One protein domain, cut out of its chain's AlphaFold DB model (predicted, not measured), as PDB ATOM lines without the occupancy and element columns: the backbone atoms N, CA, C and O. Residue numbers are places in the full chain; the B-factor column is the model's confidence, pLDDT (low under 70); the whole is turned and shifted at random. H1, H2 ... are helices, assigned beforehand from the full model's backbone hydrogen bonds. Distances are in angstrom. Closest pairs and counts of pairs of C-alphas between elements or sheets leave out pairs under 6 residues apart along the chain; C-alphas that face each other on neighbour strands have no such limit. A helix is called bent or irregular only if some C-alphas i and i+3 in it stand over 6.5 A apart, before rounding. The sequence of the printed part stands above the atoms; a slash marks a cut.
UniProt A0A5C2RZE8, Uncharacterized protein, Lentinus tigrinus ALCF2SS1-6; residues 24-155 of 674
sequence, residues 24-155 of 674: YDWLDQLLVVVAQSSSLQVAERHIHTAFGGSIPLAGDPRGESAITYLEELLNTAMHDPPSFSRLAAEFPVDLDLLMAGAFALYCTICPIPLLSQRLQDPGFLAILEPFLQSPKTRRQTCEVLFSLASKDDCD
ATOM      1  N   TYR A  24     275.783 249.536 245.795       69.31
ATOM      2  CA  TYR A  24     275.803 250.400 246.985       69.31
ATOM      3  C   TYR A  24     274.500 250.306 247.831       69.31
ATOM      4  O   TYR A  24     274.178 251.221 248.582       69.31
ATOM      5  N   ASP A  25     273.765 249.190 247.772       78.81
ATOM      6  CA  ASP A  25     272.427 248.993 248.350       78.81
ATOM      7  C   ASP A  25     272.395 249.178 249.877       78.81
ATOM      8  O   ASP A  25     271.416 249.660 250.449       78.81
ATOM      9  N   TRP A  26     273.480 248.809 250.565       80.94
ATOM     10  CA  TRP A  26     273.614 249.034 252.008       80.94
ATOM     11  C   TRP A  26     273.765 250.526 252.343       80.94
ATOM     12  O   TRP A  26     273.279 250.981 253.381       80.94
ATOM     13  N   LEU A  27     274.419 251.289 251.464       82.19
ATOM     14  CA  LEU A  27     274.639 252.724 251.615       82.19
ATOM     15  C   LEU A  27     273.350 253.495 251.315       82.19
ATOM     16  O   LEU A  27     273.043 254.455 252.015       82.19
ATOM     17  N   ASP A  28     272.553 253.013 250.365       84.44
ATOM     18  CA  ASP A  28     271.214 253.522 250.062       84.44
ATOM     19  C   ASP A  28     270.230 253.310 251.225       84.44
ATOM     20  O   ASP A  28     269.484 254.217 251.600       84.44
ATOM     21  N   GLN A  29     270.269 252.144 251.877       84.62
ATOM     22  CA  GLN A  29     269.486 251.903 253.094       84.62
ATOM     23  C   GLN A  29     269.936 252.800 254.253       84.62
ATOM     24  O   GLN A  29     269.098 253.364 254.961       84.62
ATOM     25  N   LEU A  30     271.249 252.967 254.442       85.88
ATOM     26  CA  LEU A  30     271.788 253.873 255.457       85.88
ATOM     27  C   LEU A  30     271.377 255.323 255.181       85.88
ATOM     28  O   LEU A  30     270.968 256.032 256.099       85.88
ATOM     29  N   LEU A  31     271.430 255.746 253.920       87.69
ATOM     30  CA  LEU A  31     271.005 257.062 253.467       87.69
ATOM     31  C   LEU A  31     269.545 257.344 253.834       87.69
ATOM     32  O   LEU A  31     269.247 258.402 254.385       87.69
ATOM     33  N   VAL A  32     268.642 256.390 253.590       86.50
ATOM     34  CA  VAL A  32     267.223 256.495 253.965       86.50
ATOM     35  C   VAL A  32     267.060 256.668 255.476       86.50
ATOM     36  O   VAL A  32     266.315 257.543 255.917       86.50
ATOM     37  N   VAL A  33     267.784 255.884 256.277       87.12
ATOM     38  CA  VAL A  33     267.743 255.981 257.746       87.12
ATOM     39  C   VAL A  33     268.259 257.342 258.229       87.12
ATOM     40  O   VAL A  33     267.655 257.967 259.104       87.12
ATOM     41  N   VAL A  34     269.347 257.842 257.640       86.31
ATOM     42  CA  VAL A  34     269.915 259.162 257.952       86.31
ATOM     43  C   VAL A  34     268.961 260.290 257.541       86.31
ATOM     44  O   VAL A  34     268.762 261.231 258.307       86.31
ATOM     45  N   ALA A  35     268.317 260.185 256.379       85.69
ATOM     46  CA  ALA A  35     267.330 261.150 255.887       85.69
ATOM     47  C   ALA A  35     266.062 261.213 256.758       85.69
ATOM     48  O   ALA A  35     265.459 262.271 256.909       85.69
ATOM     49  N   GLN A  36     265.655 260.087 257.349       87.25
ATOM     50  CA  GLN A  36     264.489 259.993 258.235       87.25
ATOM     51  C   GLN A  36     264.809 260.294 259.707       87.25
ATOM     52  O   GLN A  36     263.917 260.265 260.559       87.25
ATOM     53  N   SER A  37     266.074 260.560 260.036       85.44
ATOM     54  CA  SER A  37     266.494 260.789 261.414       85.44
ATOM     55  C   SER A  37     265.911 262.090 261.970       85.44
ATOM     56  O   SER A  37     265.987 263.149 261.355       85.44
ATOM     57  N   SER A  38     265.360 262.018 263.184       81.00
ATOM     58  CA  SER A  38     264.743 263.174 263.861       81.00
ATOM     59  C   SER A  38     265.731 264.272 264.286       81.00
ATOM     60  O   SER A  38     265.311 265.391 264.579       81.00
ATOM     61  N   SER A  39     267.031 263.961 264.339       80.81
ATOM     62  CA  SER A  39     268.110 264.906 264.641       80.81
ATOM     63  C   SER A  39     269.446 264.417 264.083       80.81
ATOM     64  O   SER A  39     269.614 263.219 263.823       80.81
ATOM     65  N   LEU A  40     270.427 265.321 263.972       81.25
ATOM     66  CA  LEU A  40     271.788 264.953 263.579       81.25
ATOM     67  C   LEU A  40     272.410 263.907 264.517       81.25
ATOM     68  O   LEU A  40     273.032 262.966 264.047       81.25
ATOM     69  N   GLN A  41     272.182 264.000 265.830       81.94
ATOM     70  CA  GLN A  41     272.714 263.026 266.795       81.94
ATOM     71  C   GLN A  41     272.175 261.608 266.558       81.94
ATOM     72  O   GLN A  41     272.877 260.620 266.776       81.94
ATOM     73  N   VAL A  42     270.911 261.491 266.141       84.81
ATOM     74  CA  VAL A  42     270.310 260.198 265.788       84.81
ATOM     75  C   VAL A  42     270.923 259.679 264.488       84.81
ATOM     76  O   VAL A  42     271.328 258.518 264.440       84.81
ATOM     77  N   ALA A  43     271.079 260.547 263.484       83.81
ATOM     78  CA  ALA A  43     271.758 260.212 262.235       83.81
ATOM     79  C   ALA A  43     273.198 259.726 262.472       83.81
ATOM     80  O   ALA A  43     273.558 258.643 262.018       83.81
ATOM     81  N   GLU A  44     273.999 260.460 263.245       82.94
ATOM     82  CA  GLU A  44     275.382 260.099 263.584       82.94
ATOM     83  C   GLU A  44     275.455 258.728 264.265       82.94
ATOM     84  O   GLU A  44     276.297 257.909 263.905       82.94
ATOM     85  N   ARG A  45     274.540 258.408 265.192       84.38
ATOM     86  CA  ARG A  45     274.481 257.067 265.807       84.38
ATOM     87  C   ARG A  45     274.210 255.968 264.787       84.38
ATOM     88  O   ARG A  45     274.830 254.907 264.875       84.38
ATOM     89  N   HIS A  46     273.304 256.194 263.838       84.69
ATOM     90  CA  HIS A  46     273.038 255.231 262.769       84.69
ATOM     91  C   HIS A  46     274.270 255.020 261.885       84.69
ATOM     92  O   HIS A  46     274.625 253.875 261.609       84.69
ATOM     93  N   ILE A  47     274.975 256.099 261.539       83.00
ATOM     94  CA  ILE A  47     276.230 256.052 260.780       83.00
ATOM     95  C   ILE A  47     277.288 255.269 261.563       83.00
ATOM     96  O   ILE A  47     277.818 254.277 261.069       83.00
ATOM     97  N   HIS A  48     277.540 255.629 262.820       81.56
ATOM     98  CA  HIS A  48     278.496 254.924 263.673       81.56
ATOM     99  C   HIS A  48     278.180 253.434 263.818       81.56
ATOM    100  O   HIS A  48     279.093 252.611 263.809       81.56
ATOM    101  N   THR A  49     276.899 253.074 263.922       83.44
ATOM    102  CA  THR A  49     276.472 251.671 264.007       83.44
ATOM    103  C   THR A  49     276.762 250.924 262.705       83.44
ATOM    104  O   THR A  49     277.283 249.811 262.746       83.44
ATOM    105  N   ALA A  50     276.489 251.541 261.552       79.75
ATOM    106  CA  ALA A  50     276.736 250.947 260.239       79.75
ATOM    107  C   ALA A  50     278.232 250.736 259.949       79.75
ATOM    108  O   ALA A  50     278.607 249.729 259.353       79.75
ATOM    109  N   PHE A  51     279.095 251.634 260.432       74.38
ATOM    110  CA  PHE A  51     280.551 251.535 260.283       74.38
ATOM    111  C   PHE A  51     281.250 250.796 261.447       74.38
ATOM    112  O   PHE A  51     282.474 250.805 261.553       74.38
ATOM    113  N   GLY A  52     280.502 250.116 262.327       69.69
ATOM    114  CA  GLY A  52     281.083 249.266 263.378       69.69
ATOM    115  C   GLY A  52     281.830 250.038 264.473       69.69
ATOM    116  O   GLY A  52     282.835 249.561 264.996       69.69
ATOM    117  N   GLY A  53     281.377 251.249 264.802       60.38
ATOM    118  CA  GLY A  53     281.946 252.097 265.858       60.38
ATOM    119  C   GLY A  53     283.240 252.823 265.478       60.38
ATOM    120  O   GLY A  53     283.684 253.690 266.226       60.38
ATOM    121  N   SER A  54     283.810 252.531 264.307       55.75
ATOM    122  CA  SER A  54     284.997 253.199 263.770       55.75
ATOM    123  C   SER A  54     284.566 254.025 262.560       55.75
ATOM    124  O   SER A  54     284.193 253.447 261.544       55.75
ATOM    125  N   ILE A  55     284.588 255.362 262.638       56.53
ATOM    126  CA  ILE A  55     284.523 256.181 261.409       56.53
ATOM    127  C   ILE A  55     285.676 255.695 260.517       56.53
ATOM    128  O   ILE A  55     286.758 255.482 261.074       56.53
ATOM    129  N   PRO A  56     285.474 255.469 259.201       51.81
ATOM    130  CA  PRO A  56     286.515 254.939 258.331       51.81
ATOM    131  C   PRO A  56     287.811 255.722 258.535       51.81
ATOM    132  O   PRO A  56     287.905 256.900 258.192       51.81
ATOM    133  N   LEU A  57     288.801 255.083 259.159       47.38
ATOM    134  CA  LEU A  57     290.143 255.639 259.228       47.38
ATOM    135  C   LEU A  57     290.640 255.793 257.788       47.38
ATOM    136  O   LEU A  57     290.293 254.989 256.917       47.38
ATOM    137  N   ALA A  58     291.447 256.824 257.543       47.09
ATOM    138  CA  ALA A  58     292.107 257.022 256.259       47.09
ATOM    139  C   ALA A  58     292.746 255.697 255.794       47.09
ATOM    140  O   ALA A  58     293.636 255.172 256.466       47.09
ATOM    141  N   GLY A  59     292.246 255.139 254.685       49.38
ATOM    142  CA  GLY A  59     292.693 253.860 254.125       49.38
ATOM    143  C   GLY A  59     291.700 252.685 254.172       49.38
ATOM    144  O   GLY A  59     292.065 251.616 253.688       49.38
ATOM    145  N   ASP A  60     290.472 252.824 254.699       60.72
ATOM    146  CA  ASP A  60     289.418 251.814 254.461       60.72
ATOM    147  C   ASP A  60     288.857 251.975 253.027       60.72
ATOM    148  O   ASP A  60     288.225 252.997 252.733       60.72
ATOM    149  N   PRO A  61     289.024 250.983 252.129       59.16
ATOM    150  CA  PRO A  61     288.522 251.053 250.754       59.16
ATOM    151  C   PRO A  61     286.992 251.200 250.673       59.16
ATOM    152  O   PRO A  61     286.470 251.704 249.675       59.16
ATOM    153  N   ARG A  62     286.252 250.820 251.726       64.62
ATOM    154  CA  ARG A  62     284.800 251.048 251.833       64.62
ATOM    155  C   ARG A  62     284.468 252.516 252.094       64.62
ATOM    156  O   ARG A  62     283.438 252.989 251.633       64.62
ATOM    157  N   GLY A  63     285.338 253.234 252.805       70.69
ATOM    158  CA  GLY A  63     285.198 254.670 253.039       70.69
ATOM    159  C   GLY A  63     285.418 255.470 251.758       70.69
ATOM    160  O   GLY A  63     284.575 256.281 251.396       70.69
ATOM    161  N   GLU A  64     286.500 255.197 251.025       74.94
ATOM    162  CA  GLU A  64     286.815 255.917 249.778       74.94
ATOM    163  C   GLU A  64     285.747 255.722 248.691       74.94
ATOM    164  O   GLU A  64     285.302 256.693 248.074       74.94
ATOM    165  N   SER A  65     285.283 254.484 248.499       76.94
ATOM    166  CA  SER A  65     284.207 254.170 247.548       76.94
ATOM    167  C   SER A  65     282.863 254.784 247.954       76.94
ATOM    168  O   SER A  65     282.182 255.357 247.105       76.94
ATOM    169  N   ALA A  66     282.507 254.760 249.246       79.62
ATOM    170  CA  ALA A  66     281.309 255.435 249.749       79.62
ATOM    171  C   ALA A  66     281.380 256.962 249.574       79.62
ATOM    172  O   ALA A  66     280.387 257.580 249.199       79.62
ATOM    173  N   ILE A  67     282.546 257.575 249.798       82.75
ATOM    174  CA  ILE A  67     282.759 259.014 249.585       82.75
ATOM    175  C   ILE A  67     282.574 259.362 248.109       82.75
ATOM    176  O   ILE A  67     281.816 260.277 247.806       82.75
ATOM    177  N   THR A  68     283.202 258.619 247.192       84.12
ATOM    178  CA  THR A  68     283.053 258.869 245.744       84.12
ATOM    179  C   THR A  68     281.601 258.710 245.302       84.12
ATOM    180  O   THR A  68     281.085 259.581 244.606       84.12
ATOM    181  N   TYR A  69     280.913 257.663 245.769       84.81
ATOM    182  CA  TYR A  69     279.489 257.468 245.493       84.81
ATOM    183  C   TYR A  69     278.639 258.651 245.968       84.81
ATOM    184  O   TYR A  69     277.828 259.171 245.208       84.81
ATOM    185  N   LEU A  70     278.839 259.118 247.205       83.88
ATOM    186  CA  LEU A  70     278.085 260.251 247.742       83.88
ATOM    187  C   LEU A  70     278.423 261.567 247.034       83.88
ATOM    188  O   LEU A  70     277.523 262.377 246.828       83.88
ATOM    189  N   GLU A  71     279.676 261.787 246.623       82.75
ATOM    190  CA  GLU A  71     280.042 262.949 245.802       82.75
ATOM    191  C   GLU A  71     279.347 262.909 244.441       82.75
ATOM    192  O   GLU A  71     278.792 263.919 244.011       82.75
ATOM    193  N   GLU A  72     279.333 261.759 243.765       83.56
ATOM    194  CA  GLU A  72     278.602 261.579 242.507       83.56
ATOM    195  C   GLU A  72     277.102 261.809 242.700       83.56
ATOM    196  O   GLU A  72     276.480 262.513 241.902       83.56
ATOM    197  N   LEU A  73     276.530 261.289 243.786       80.62
ATOM    198  CA  LEU A  73     275.125 261.457 244.138       80.62
ATOM    199  C   LEU A  73     274.779 262.941 244.359       80.62
ATOM    200  O   LEU A  73     273.828 263.445 243.761       80.62
ATOM    201  N   LEU A  74     275.582 263.664 245.150       81.31
ATOM    202  CA  LEU A  74     275.416 265.097 245.430       81.31
ATOM    203  C   LEU A  74     275.615 265.964 244.178       81.31
ATOM    204  O   LEU A  74     274.831 266.881 243.937       81.31
ATOM    205  N   ASN A  75     276.618 265.656 243.351       78.00
ATOM    206  CA  ASN A  75     276.870 266.361 242.091       78.00
ATOM    207  C   ASN A  75     275.748 266.123 241.075       78.00
ATOM    208  O   ASN A  75     275.336 267.048 240.376       78.00
ATOM    209  N   THR A  76     275.222 264.898 241.004       73.94
ATOM    210  CA  THR A  76     274.118 264.575 240.094       73.94
ATOM    211  C   THR A  76     272.844 265.294 240.518       73.94
ATOM    212  O   THR A  76     272.170 265.868 239.669       73.94
ATOM    213  N   ALA A  77     272.577 265.387 241.825       66.38
ATOM    214  CA  ALA A  77     271.436 266.120 242.375       66.38
ATOM    215  C   ALA A  77     271.351 267.587 241.907       66.38
ATOM    216  O   ALA A  77     270.256 268.141 241.830       66.38
ATOM    217  N   MET A  78     272.486 268.218 241.580       61.00
ATOM    218  CA  MET A  78     272.530 269.587 241.054       61.00
ATOM    219  C   MET A  78     272.185 269.712 239.568       61.00
ATOM    220  O   MET A  78     271.762 270.783 239.129       61.00
ATOM    221  N   HIS A  79     272.433 268.671 238.776       64.31
ATOM    222  CA  HIS A  79     272.402 268.754 237.315       64.31
ATOM    223  C   HIS A  79     271.245 267.975 236.691       64.31
ATOM    224  O   HIS A  79     270.757 268.384 235.639       64.31
ATOM    225  N   ASP A  80     270.786 266.899 237.334       57.84
ATOM    226  CA  ASP A  80     269.665 266.087 236.873       57.84
ATOM    227  C   ASP A  80     269.096 265.255 238.058       57.84
ATOM    228  O   ASP A  80     269.842 264.519 238.707       57.84
ATOM    229  N   PRO A  81     267.782 265.287 238.364       54.19
ATOM    230  CA  PRO A  81     267.197 264.559 239.502       54.19
ATOM    231  C   PRO A  81     266.966 263.024 239.369       54.19
ATOM    232  O   PRO A  81     266.467 262.442 240.345       54.19
ATOM    233  N   PRO A  82     267.249 262.291 238.261       53.47
ATOM    234  CA  PRO A  82     266.767 260.913 238.129       53.47
ATOM    235  C   PRO A  82     267.455 259.895 239.060       53.47
ATOM    236  O   PRO A  82     266.837 258.880 239.378       53.47
ATOM    237  N   SER A  83     268.666 260.156 239.568       55.66
ATOM    238  CA  SER A  83     269.388 259.219 240.456       55.66
ATOM    239  C   SER A  83     268.702 259.056 241.814       55.66
ATOM    240  O   SER A  83     268.428 257.941 242.252       55.66
ATOM    241  N   PHE A  84     268.320 260.173 242.437       58.03
ATOM    242  CA  PHE A  84     267.509 260.147 243.653       58.03
ATOM    243  C   PHE A  84     266.047 259.776 243.371       58.03
ATOM    244  O   PHE A  84     265.369 259.282 244.263       58.03
ATOM    245  N   SER A  85     265.556 259.955 242.137       58.59
ATOM    246  CA  SER A  85     264.189 259.559 241.762       58.59
ATOM    247  C   SER A  85     263.984 258.044 241.811       58.59
ATOM    248  O   SER A  85     262.887 257.594 242.129       58.59
ATOM    249  N   ARG A  86     265.029 257.247 241.539       67.75
ATOM    250  CA  ARG A  86     264.988 255.790 241.733       67.75
ATOM    251  C   ARG A  86     264.891 255.431 243.217       67.75
ATOM    252  O   ARG A  86     264.007 254.669 243.593       67.75
ATOM    253  N   LEU A  87     265.727 256.039 244.057       65.75
ATOM    254  CA  LEU A  87     265.704 255.829 245.508       65.75
ATOM    255  C   LEU A  87     264.395 256.294 246.150       65.75
ATOM    256  O   LEU A  87     263.831 255.574 246.962       65.75
ATOM    257  N   ALA A  88     263.867 257.447 245.743       61.28
ATOM    258  CA  ALA A  88     262.577 257.960 246.203       61.28
ATOM    259  C   ALA A  88     261.386 257.113 245.710       61.28
ATOM    260  O   ALA A  88     260.318 257.121 246.323       61.28
ATOM    261  N   ALA A  89     261.543 256.387 244.596       68.00
ATOM    262  CA  ALA A  89     260.546 255.435 244.112       68.00
ATOM    263  C   ALA A  89     260.609 254.090 244.857       68.00
ATOM    264  O   ALA A  89     259.570 253.466 245.072       68.00
ATOM    265  N   GLU A  90     261.806 253.644 245.247       74.62
ATOM    266  CA  GLU A  90     262.031 252.391 245.982       74.62
ATOM    267  C   GLU A  90     261.753 252.539 247.490       74.62
ATOM    268  O   GLU A  90     261.157 251.654 248.107       74.62
ATOM    269  N   PHE A  91     262.106 253.683 248.071       69.94
ATOM    270  CA  PHE A  91     261.880 254.042 249.465       69.94
ATOM    271  C   PHE A  91     260.994 255.291 249.486       69.94
ATOM    272  O   PHE A  91     261.420 256.314 248.960       69.94
ATOM    273  N   PRO A  92     259.779 255.255 250.067       78.44
ATOM    274  CA  PRO A  92     258.814 256.360 250.028       78.44
ATOM    275  C   PRO A  92     259.273 257.539 250.909       78.44
ATOM    276  O   PRO A  92     258.702 257.818 251.962       78.44
ATOM    277  N   VAL A  93     260.347 258.204 250.492       77.81
ATOM    278  CA  VAL A  93     261.051 259.280 251.189       77.81
ATOM    279  C   VAL A  93     261.099 260.490 250.274       77.81
ATOM    280  O   VAL A  93     261.265 260.373 249.062       77.81
ATOM    281  N   ASP A  94     260.932 261.665 250.869       83.44
ATOM    282  CA  ASP A  94     261.028 262.924 250.146       83.44
ATOM    283  C   ASP A  94     262.432 263.095 249.542       83.44
ATOM    284  O   ASP A  94     263.439 262.897 250.226       83.44
ATOM    285  N   LEU A  95     262.483 263.477 248.264       82.12
ATOM    286  CA  LEU A  95     263.719 263.690 247.513       82.12
ATOM    287  C   LEU A  95     264.661 264.661 248.234       82.12
ATOM    288  O   LEU A  95     265.858 264.405 248.346       82.12
ATOM    289  N   ASP A  96     264.096 265.738 248.778       81.75
ATOM    290  CA  ASP A  96     264.832 266.768 249.502       81.75
ATOM    291  C   ASP A  96     265.514 266.165 250.741       81.75
ATOM    292  O   ASP A  96     266.704 266.382 250.981       81.75
ATOM    293  N   LEU A  97     264.786 265.348 251.508       82.12
ATOM    294  CA  LEU A  97     265.314 264.704 252.713       82.12
ATOM    295  C   LEU A  97     266.420 263.702 252.386       82.12
ATOM    296  O   LEU A  97     267.412 263.641 253.109       82.12
ATOM    297  N   LEU A  98     266.291 262.951 251.288       83.81
ATOM    298  CA  LEU A  98     267.357 262.060 250.829       83.81
ATOM    299  C   LEU A  98     268.625 262.845 250.490       83.81
ATOM    300  O   LEU A  98     269.714 262.431 250.876       83.81
ATOM    301  N   MET A  99     268.511 263.998 249.833       82.12
ATOM    302  CA  MET A  99     269.687 264.815 249.534       82.12
ATOM    303  C   MET A  99     270.331 265.398 250.802       82.12
ATOM    304  O   MET A  99     271.555 265.378 250.932       82.12
ATOM    305  N   ALA A 100     269.530 265.865 251.767       83.12
ATOM    306  CA  ALA A 100     270.038 266.325 253.063       83.12
ATOM    307  C   ALA A 100     270.717 265.193 253.848       83.12
ATOM    308  O   ALA A 100     271.776 265.398 254.444       83.12
ATOM    309  N   GLY A 101     270.144 263.989 253.799       85.88
ATOM    310  CA  GLY A 101     270.728 262.793 254.386       85.88
ATOM    311  C   GLY A 101     272.051 262.407 253.727       85.88
ATOM    312  O   GLY A 101     272.997 262.061 254.429       85.88
ATOM    313  N   ALA A 102     272.159 262.539 252.401       87.50
ATOM    314  CA  ALA A 102     273.391 262.255 251.663       87.50
ATOM    315  C   ALA A 102     274.492 263.236 252.044       87.50
ATOM    316  O   ALA A 102     275.628 262.832 252.277       87.50
ATOM    317  N   PHE A 103     274.139 264.514 252.176       88.00
ATOM    318  CA  PHE A 103     275.052 265.543 252.649       88.00
ATOM    319  C   PHE A 103     275.521 265.272 254.087       88.00
ATOM    320  O   PHE A 103     276.720 265.288 254.355       88.00
ATOM    321  N   ALA A 104     274.599 264.956 255.002       86.38
ATOM    322  CA  ALA A 104     274.931 264.618 256.386       86.38
ATOM    323  C   ALA A 104     275.853 263.392 256.470       86.38
ATOM    324  O   ALA A 104     276.860 263.415 257.180       86.38
ATOM    325  N   LEU A 105     275.540 262.344 255.707       87.06
ATOM    326  CA  LEU A 105     276.344 261.133 255.625       87.06
ATOM    327  C   LEU A 105     277.742 261.437 255.073       87.06
ATOM    328  O   LEU A 105     278.725 261.070 255.712       87.06
ATOM    329  N   TYR A 106     277.831 262.175 253.962       88.62
ATOM    330  CA  TYR A 106     279.091 262.608 253.354       88.62
ATOM    331  C   TYR A 106     279.970 263.361 254.355       88.62
ATOM    332  O   TYR A 106     281.110 262.972 254.590       88.62
ATOM    333  N   CYS A 107     279.430 264.387 255.015       86.06
ATOM    334  CA  CYS A 107     280.160 265.181 256.003       86.06
ATOM    335  C   CYS A 107     280.605 264.379 257.234       86.06
ATOM    336  O   CYS A 107     281.585 264.748 257.876       86.06
ATOM    337  N   THR A 108     279.895 263.304 257.574       83.81
ATOM    338  CA  THR A 108     280.227 262.466 258.734       83.81
ATOM    339  C   THR A 108     281.335 261.464 258.416       83.81
ATOM    340  O   THR A 108     282.187 261.211 259.265       83.81
ATOM    341  N   ILE A 109     281.337 260.888 257.208       83.56
ATOM    342  CA  ILE A 109     282.313 259.860 256.813       83.56
ATOM    343  C   ILE A 109     283.566 260.437 256.140       83.56
ATOM    344  O   ILE A 109     284.597 259.769 256.104       83.56
ATOM    345  N   CYS A 110     283.485 261.648 255.577       83.31
ATOM    346  CA  CYS A 110     284.590 262.272 254.858       83.31
ATOM    347  C   CYS A 110     285.711 262.691 255.832       83.31
ATOM    348  O   CYS A 110     285.432 263.371 256.826       83.31
ATOM    349  N   PRO A 111     286.985 262.335 255.566       82.75
ATOM    350  CA  PRO A 111     288.110 262.778 256.382       82.75
ATOM    351  C   PRO A 111     288.187 264.305 256.461       82.75
ATOM    352  O   PRO A 111     288.091 264.983 255.438       82.75
ATOM    353  N   ILE A 112     288.444 264.844 257.658       82.88
ATOM    354  CA  ILE A 112     288.454 266.297 257.911       82.88
ATOM    355  C   ILE A 112     289.345 267.078 256.924       82.88
ATOM    356  O   ILE A 112     288.862 268.077 256.396       82.88
ATOM    357  N   PRO A 113     290.577 266.643 256.571       83.00
ATOM    358  CA  PRO A 113     291.398 267.381 255.607       83.00
ATOM    359  C   PRO A 113     290.760 267.486 254.214       83.00
ATOM    360  O   PRO A 113     290.817 268.540 253.580       83.00
ATOM    361  N   LEU A 114     290.120 266.406 253.748       83.56
ATOM    362  CA  LEU A 114     289.434 266.380 252.456       83.56
ATOM    363  C   LEU A 114     288.167 267.236 252.504       83.56
ATOM    364  O   LEU A 114     287.928 268.045 251.607       83.56
ATOM    365  N   LEU A 115     287.389 267.105 253.577       85.75
ATOM    366  CA  LEU A 115     286.185 267.897 253.789       85.75
ATOM    367  C   LEU A 115     286.513 269.392 253.866       85.75
ATOM    368  O   LEU A 115     285.870 270.190 253.192       85.75
ATOM    369  N   SER A 116     287.560 269.770 254.599       84.62
ATOM    370  CA  SER A 116     288.031 271.152 254.680       84.62
ATOM    371  C   SER A 116     288.428 271.687 253.305       84.62
ATOM    372  O   SER A 116     288.071 272.811 252.974       84.62
ATOM    373  N   GLN A 117     289.102 270.895 252.462       86.19
ATOM    374  CA  GLN A 117     289.418 271.301 251.088       86.19
ATOM    375  C   GLN A 117     288.149 271.521 250.250       86.19
ATOM    376  O   GLN A 117     288.055 272.500 249.507       86.19
ATOM    377  N   ARG A 118     287.160 270.632 250.379       85.31
ATOM    378  CA  ARG A 118     285.884 270.705 249.652       85.31
ATOM    379  C   ARG A 118     285.036 271.894 250.084       85.31
ATOM    380  O   ARG A 118     284.483 272.579 249.235       85.31
ATOM    381  N   LEU A 119     284.992 272.214 251.372       85.56
ATOM    382  CA  LEU A 119     284.269 273.377 251.896       85.56
ATOM    383  C   LEU A 119     284.859 274.721 251.428       85.56
ATOM    384  O   LEU A 119     284.189 275.751 251.498       85.56
ATOM    385  N   GLN A 120     286.083 274.716 250.900       84.50
ATOM    386  CA  GLN A 120     286.721 275.880 250.280       84.50
ATOM    387  C   GLN A 120     286.490 275.948 248.757       84.50
ATOM    388  O   GLN A 120     286.760 276.984 248.139       84.50
ATOM    389  N   ASP A 121     285.972 274.884 248.136       86.44
ATOM    390  CA  ASP A 121     285.695 274.825 246.701       86.44
ATOM    391  C   ASP A 121     284.413 275.617 246.365       86.44
ATOM    392  O   ASP A 121     283.328 275.275 246.845       86.44
ATOM    393  N   PRO A 122     284.483 276.668 245.523       84.44
ATOM    394  CA  PRO A 122     283.296 277.411 245.108       84.44
ATOM    395  C   PRO A 122     282.244 276.538 244.408       84.44
ATOM    396  O   PRO A 122     281.056 276.839 244.522       84.44
ATOM    397  N   GLY A 123     282.653 275.469 243.714       84.12
ATOM    398  CA  GLY A 123     281.723 274.519 243.100       84.12
ATOM    399  C   GLY A 123     280.911 273.768 244.151       84.12
ATOM    400  O   GLY A 123     279.689 273.698 244.050       84.12
ATOM    401  N   PHE A 124     281.570 273.299 245.212       81.88
ATOM    402  CA  PHE A 124     280.910 272.626 246.329       81.88
ATOM    403  C   PHE A 124     280.021 273.578 247.142       81.88
ATOM    404  O   PHE A 124     278.911 273.226 247.526       81.88
ATOM    405  N   LEU A 125     280.447 274.828 247.346       82.69
ATOM    406  CA  LEU A 125     279.624 275.845 248.012       82.69
ATOM    407  C   LEU A 125     278.341 276.178 247.236       82.69
ATOM    408  O   LEU A 125     277.331 276.514 247.854       82.69
ATOM    409  N   ALA A 126     278.356 276.071 245.904       83.25
ATOM    410  CA  ALA A 126     277.150 276.221 245.091       83.25
ATOM    411  C   ALA A 126     276.134 275.092 245.349       83.25
ATOM    412  O   ALA A 126     274.932 275.347 245.288       83.25
ATOM    413  N   ILE A 127     276.597 273.891 245.727       80.31
ATOM    414  CA  ILE A 127     275.741 272.754 246.114       80.31
ATOM    415  C   ILE A 127     274.939 273.075 247.385       80.31
ATOM    416  O   ILE A 127     273.790 272.661 247.520       80.31
ATOM    417  N   LEU A 128     275.506 273.850 248.316       81.50
ATOM    418  CA  LEU A 128     274.839 274.186 249.580       81.50
ATOM    419  C   LEU A 128     273.645 275.129 249.407       81.50
ATOM    420  O   LEU A 128     272.744 275.139 250.242       81.50
ATOM    421  N   GLU A 129     273.623 275.932 248.346       85.50
ATOM    422  CA  GLU A 129     272.593 276.947 248.140       85.50
ATOM    423  C   GLU A 129     271.165 276.378 248.041       85.50
ATOM    424  O   GLU A 129     270.321 276.800 248.839       85.50
ATOM    425  N   PRO A 130     270.867 275.391 247.174       84.62
ATOM    426  CA  PRO A 130     269.544 274.766 247.131       84.62
ATOM    427  C   PRO A 130     269.164 274.077 248.453       84.62
ATOM    428  O   PRO A 130     267.994 274.109 248.843       84.62
ATOM    429  N   PHE A 131     270.132 273.524 249.194       86.31
ATOM    430  CA  PHE A 131     269.876 272.932 250.512       86.31
ATOM    431  C   PHE A 131     269.497 273.968 251.566       86.31
ATOM    432  O   PHE A 131     268.568 273.781 252.342       86.31
ATOM    433  N   LEU A 132     270.174 275.107 251.584       87.56
ATOM    434  CA  LEU A 132     269.860 276.174 252.528       87.56
ATOM    435  C   LEU A 132     268.582 276.933 252.133       87.56
ATOM    436  O   LEU A 132     267.919 277.515 252.993       87.56
ATOM    437  N   GLN A 133     268.186 276.909 250.858       86.81
ATOM    438  CA  GLN A 133     266.949 277.530 250.378       86.81
ATOM    439  C   GLN A 133     265.701 276.658 250.587       86.81
ATOM    440  O   GLN A 133     264.630 277.221 250.833       86.81
ATOM    441  N   SER A 134     265.802 275.323 250.558       86.12
ATOM    442  CA  SER A 134     264.646 274.450 250.811       86.12
ATOM    443  C   SER A 134     264.333 274.351 252.312       86.12
ATOM    444  O   SER A 134     265.196 273.969 253.099       86.12
ATOM    445  N   PRO A 135     263.091 274.633 252.754       84.62
ATOM    446  CA  PRO A 135     262.722 274.527 254.167       84.62
ATOM    447  C   PRO A 135     262.802 273.090 254.703       84.62
ATOM    448  O   PRO A 135     262.919 272.905 255.912       84.62
ATOM    449  N   LYS A 136     262.750 272.074 253.828       84.94
ATOM    450  CA  LYS A 136     262.799 270.659 254.227       84.94
ATOM    451  C   LYS A 136     264.205 270.200 254.604       84.94
ATOM    452  O   LYS A 136     264.351 269.385 255.507       84.94
ATOM    453  N   THR A 137     265.226 270.720 253.928       85.69
ATOM    454  CA  THR A 137     266.627 270.296 254.096       85.69
ATOM    455  C   THR A 137     267.427 271.252 254.966       85.69
ATOM    456  O   THR A 137     268.286 270.812 255.731       85.69
ATOM    457  N   ARG A 138     267.093 272.549 254.917       89.06
ATOM    458  CA  ARG A 138     267.811 273.646 255.576       89.06
ATOM    459  C   ARG A 138     268.228 273.329 257.004       89.06
ATOM    460  O   ARG A 138     269.383 273.558 257.351       89.06
ATOM    461  N   ARG A 139     267.309 272.823 257.833       87.88
ATOM    462  CA  ARG A 139     267.589 272.544 259.249       87.88
ATOM    463  C   ARG A 139     268.691 271.501 259.415       87.88
ATOM    464  O   ARG A 139     269.666 271.768 260.110       87.88
ATOM    465  N   GLN A 140     268.548 270.350 258.761       85.19
ATOM    466  CA  GLN A 140     269.524 269.261 258.837       85.19
ATOM    467  C   GLN A 140     270.874 269.698 258.261       85.19
ATOM    468  O   GLN A 140     271.905 269.472 258.888       85.19
ATOM    469  N   THR A 141     270.873 270.404 257.127       89.12
ATOM    470  CA  THR A 141     272.092 270.964 256.530       89.12
ATOM    471  C   THR A 141     272.795 271.923 257.490       89.12
ATOM    472  O   THR A 141     273.992 271.784 257.714       89.12
ATOM    473  N   CYS A 142     272.071 272.856 258.113       90.44
ATOM    474  CA  CYS A 142     272.651 273.780 259.088       90.44
ATOM    475  C   CYS A 142     273.219 273.050 260.312       90.44
ATOM    476  O   CYS A 142     274.321 273.373 260.742       90.44
ATOM    477  N   GLU A 143     272.512 272.057 260.863       88.25
ATOM    478  CA  GLU A 143     273.015 271.274 262.002       88.25
ATOM    479  C   GLU A 143     274.340 270.572 261.672       88.25
ATOM    480  O   GLU A 143     275.269 270.631 262.478       88.25
ATOM    481  N   VAL A 144     274.458 269.982 260.477       88.69
ATOM    482  CA  VAL A 144     275.705 269.363 259.993       88.69
ATOM    483  C   VAL A 144     276.817 270.405 259.902       88.69
ATOM    484  O   VAL A 144     277.897 270.199 260.450       88.69
ATOM    485  N   LEU A 145     276.551 271.548 259.267       89.94
ATOM    486  CA  LEU A 145     277.541 272.613 259.103       89.94
ATOM    487  C   LEU A 145     278.027 273.175 260.444       89.94
ATOM    488  O   LEU A 145     279.220 273.415 260.609       89.94
ATOM    489  N   PHE A 146     277.135 273.342 261.422       88.06
ATOM    490  CA  PHE A 146     277.515 273.806 262.757       88.06
ATOM    491  C   PHE A 146     278.284 272.749 263.555       88.06
ATOM    492  O   PHE A 146     279.178 273.110 264.313       88.06
ATOM    493  N   SER A 147     277.972 271.460 263.380       86.25
ATOM    494  CA  SER A 147     278.765 270.365 263.958       86.25
ATOM    495  C   SER A 147     280.194 270.380 263.407       86.25
ATOM    496  O   SER A 147     281.156 270.284 264.168       86.25
ATOM    497  N   LEU A 148     280.357 270.600 262.099       86.00
ATOM    498  CA  LEU A 148     281.674 270.718 261.470       86.00
ATOM    499  C   LEU A 148     282.449 271.951 261.937       86.00
ATOM    500  O   LEU A 148     283.630 271.828 262.241       86.00
ATOM    501  N   ALA A 149     281.788 273.106 262.033       84.75
ATOM    502  CA  ALA A 149     282.416 274.347 262.482       84.75
ATOM    503  C   ALA A 149     282.948 274.268 263.922       84.75
ATOM    504  O   ALA A 149     283.904 274.958 264.251       84.75
ATOM    505  N   SER A 150     282.361 273.406 264.759       76.56
ATOM    506  CA  SER A 150     282.829 273.174 266.130       76.56
ATOM    507  C   SER A 150     284.060 272.264 266.242       76.56
ATOM    508  O   SER A 150     284.534 272.024 267.350       76.56
ATOM    509  N   LYS A 151     284.567 271.718 265.127       79.56
ATOM    510  CA  LYS A 151     285.775 270.882 265.101       79.56
ATOM    511  C   LYS A 151     286.992 271.747 264.769       79.56
ATOM    512  O   LYS A 151     287.054 272.303 263.676       79.56
ATOM    513  N   ASP A 152     287.976 271.768 265.667       65.94
ATOM    514  CA  ASP A 152     289.182 272.615 265.573       65.94
ATOM    515  C   ASP A 152     289.979 272.447 264.261       65.94
ATOM    516  O   ASP A 152     290.634 273.380 263.803       65.94
ATOM    517  N   ASP A 153     289.891 271.278 263.618       75.94
ATOM    518  CA  ASP A 153     290.660 270.937 262.413       75.94
ATOM    519  C   ASP A 153     289.952 271.273 261.079       75.94
ATOM    520  O   ASP A 153     290.478 270.957 260.008       75.94
ATOM    521  N   CYS A 154     288.748 271.861 261.099       79.25
ATOM    522  CA  CYS A 154     287.932 272.067 259.896       79.25
ATOM    523  C   CYS A 154     287.687 273.554 259.587       79.25
ATOM    524  O   CYS A 154     286.867 274.205 260.235       79.25
ATOM    525  N   ASP A 155     288.304 274.085 258.522       83.88
ATOM    526  CA  ASP A 155     288.056 275.468 258.084       83.88
ATOM    527  C   ASP A 155     286.687 275.597 257.393       83.88
ATOM    528  O   ASP A 155     286.539 275.389 256.182       83.88
TER     529      ASP A 155
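AT A GLANCE: This is residues 24 to 155 of the 674 residues of an uncharacterized protein of Lentinus tigrinus ALCF2SS1-6 (UniProt A0A5C2RZE8). One helix, H5, runs through the core, and H3, the hairpin of H1 and H2, H8 and H7 stand round it, with H1 crossing it and H8 side by side with it, running the same way. H4 packs at the end where H5 begins, and H6 lies near its other end. The printed part has 132 residues with eight named helices, H1 to H8 in chain order, and no named strand; the class is all helix. It is compact, with a radius of gyration of the C-alphas of 13.7 A, and rounded, spanning 37 by 32 by 25 A.

HOW THE PARTS SIT: H1, residues 25 to 35, and H2, residues 40 to 50, touch as a helical hairpin at a shallow tilt of 19 degrees, opposite ways; their closest C-alphas, of Val 34 and Ala 43, are 4.8 A apart. The hub is H5, residues 95 to 109, which touches five helices. H1 touches it about perpendicular, at 75 degrees, with the C-alphas of Ala 35 and Gly 101 closest at 4.1 A. H2 touches residues 104 to 108 of H5 alone, Ile 47 to Leu 105 being the closest C-alphas at 7.2 A. H3, residues 61 to 79, touches H5 at a shallow tilt of 34.8 degrees, only just short of steep, opposite ways; the C-alphas of Leu 70 and Tyr 106 are closest, 6.2 A apart. H4, residues 82 to 90, touches residues 95 to 99 of H5 alone, with the C-alphas of Ala 88 and Leu 95 closest at 6.0 A. H6, residues 112 to 119, is close to H5 but not clearly touching, with the C-alphas of Cys 107 and Leu 115 closest at 7.0 A. H7, residues 122 to 133, only just touches H3, with 3 pairs of C-alphas within 8 A, Met 78 to Ile 127 closest at 6.8 A. H8, residues 138 to 149, touches H5 at a shallow tilt of 10 degrees, the same way, with the C-alphas of Ala 104 and Val 144 closest at 6.0 A. H7 and H8 touch only at the corner, the C-alphas of Leu 132 and Arg 138 being closest at 4.5 A. H1 and H8 are apart. Every O i to N i+4 pair is within hydrogen-bond range in H1, H2, H5, H6 and H8; the counts are 13 of 15 in H3, 4 of 5 in H4 and 3 of 8 in H7, where 7 of 9 O i to N i+3 pairs are within range.

IN THESE COORDINATES: H1 begins at C-alpha 25, (272.427, 248.993, 248.350). H3 is the longest helix, 27.5 A from first to last C-alpha, and H5 measures 21.1 A from C-alpha 95 at (263.719, 263.690, 247.513). H7, 17.2 A, is irregular, but only just: C-alphas 127 and 130 are 6.6 A apart. H8, 16.2 A, ends at C-alpha 149, (282.416, 274.347, 262.482).

THE WHOLE: The two C-alphas farthest apart, of Ala 89 and Asp 152, are 39.7 A apart. The printed part has no cut and no long link; the link from H2 to H3 is short and the other links are tight. The mean pLDDT of the printed part is 78.7, and 27 residues are under 70, among them residues 52 to 62 and 77 to 89.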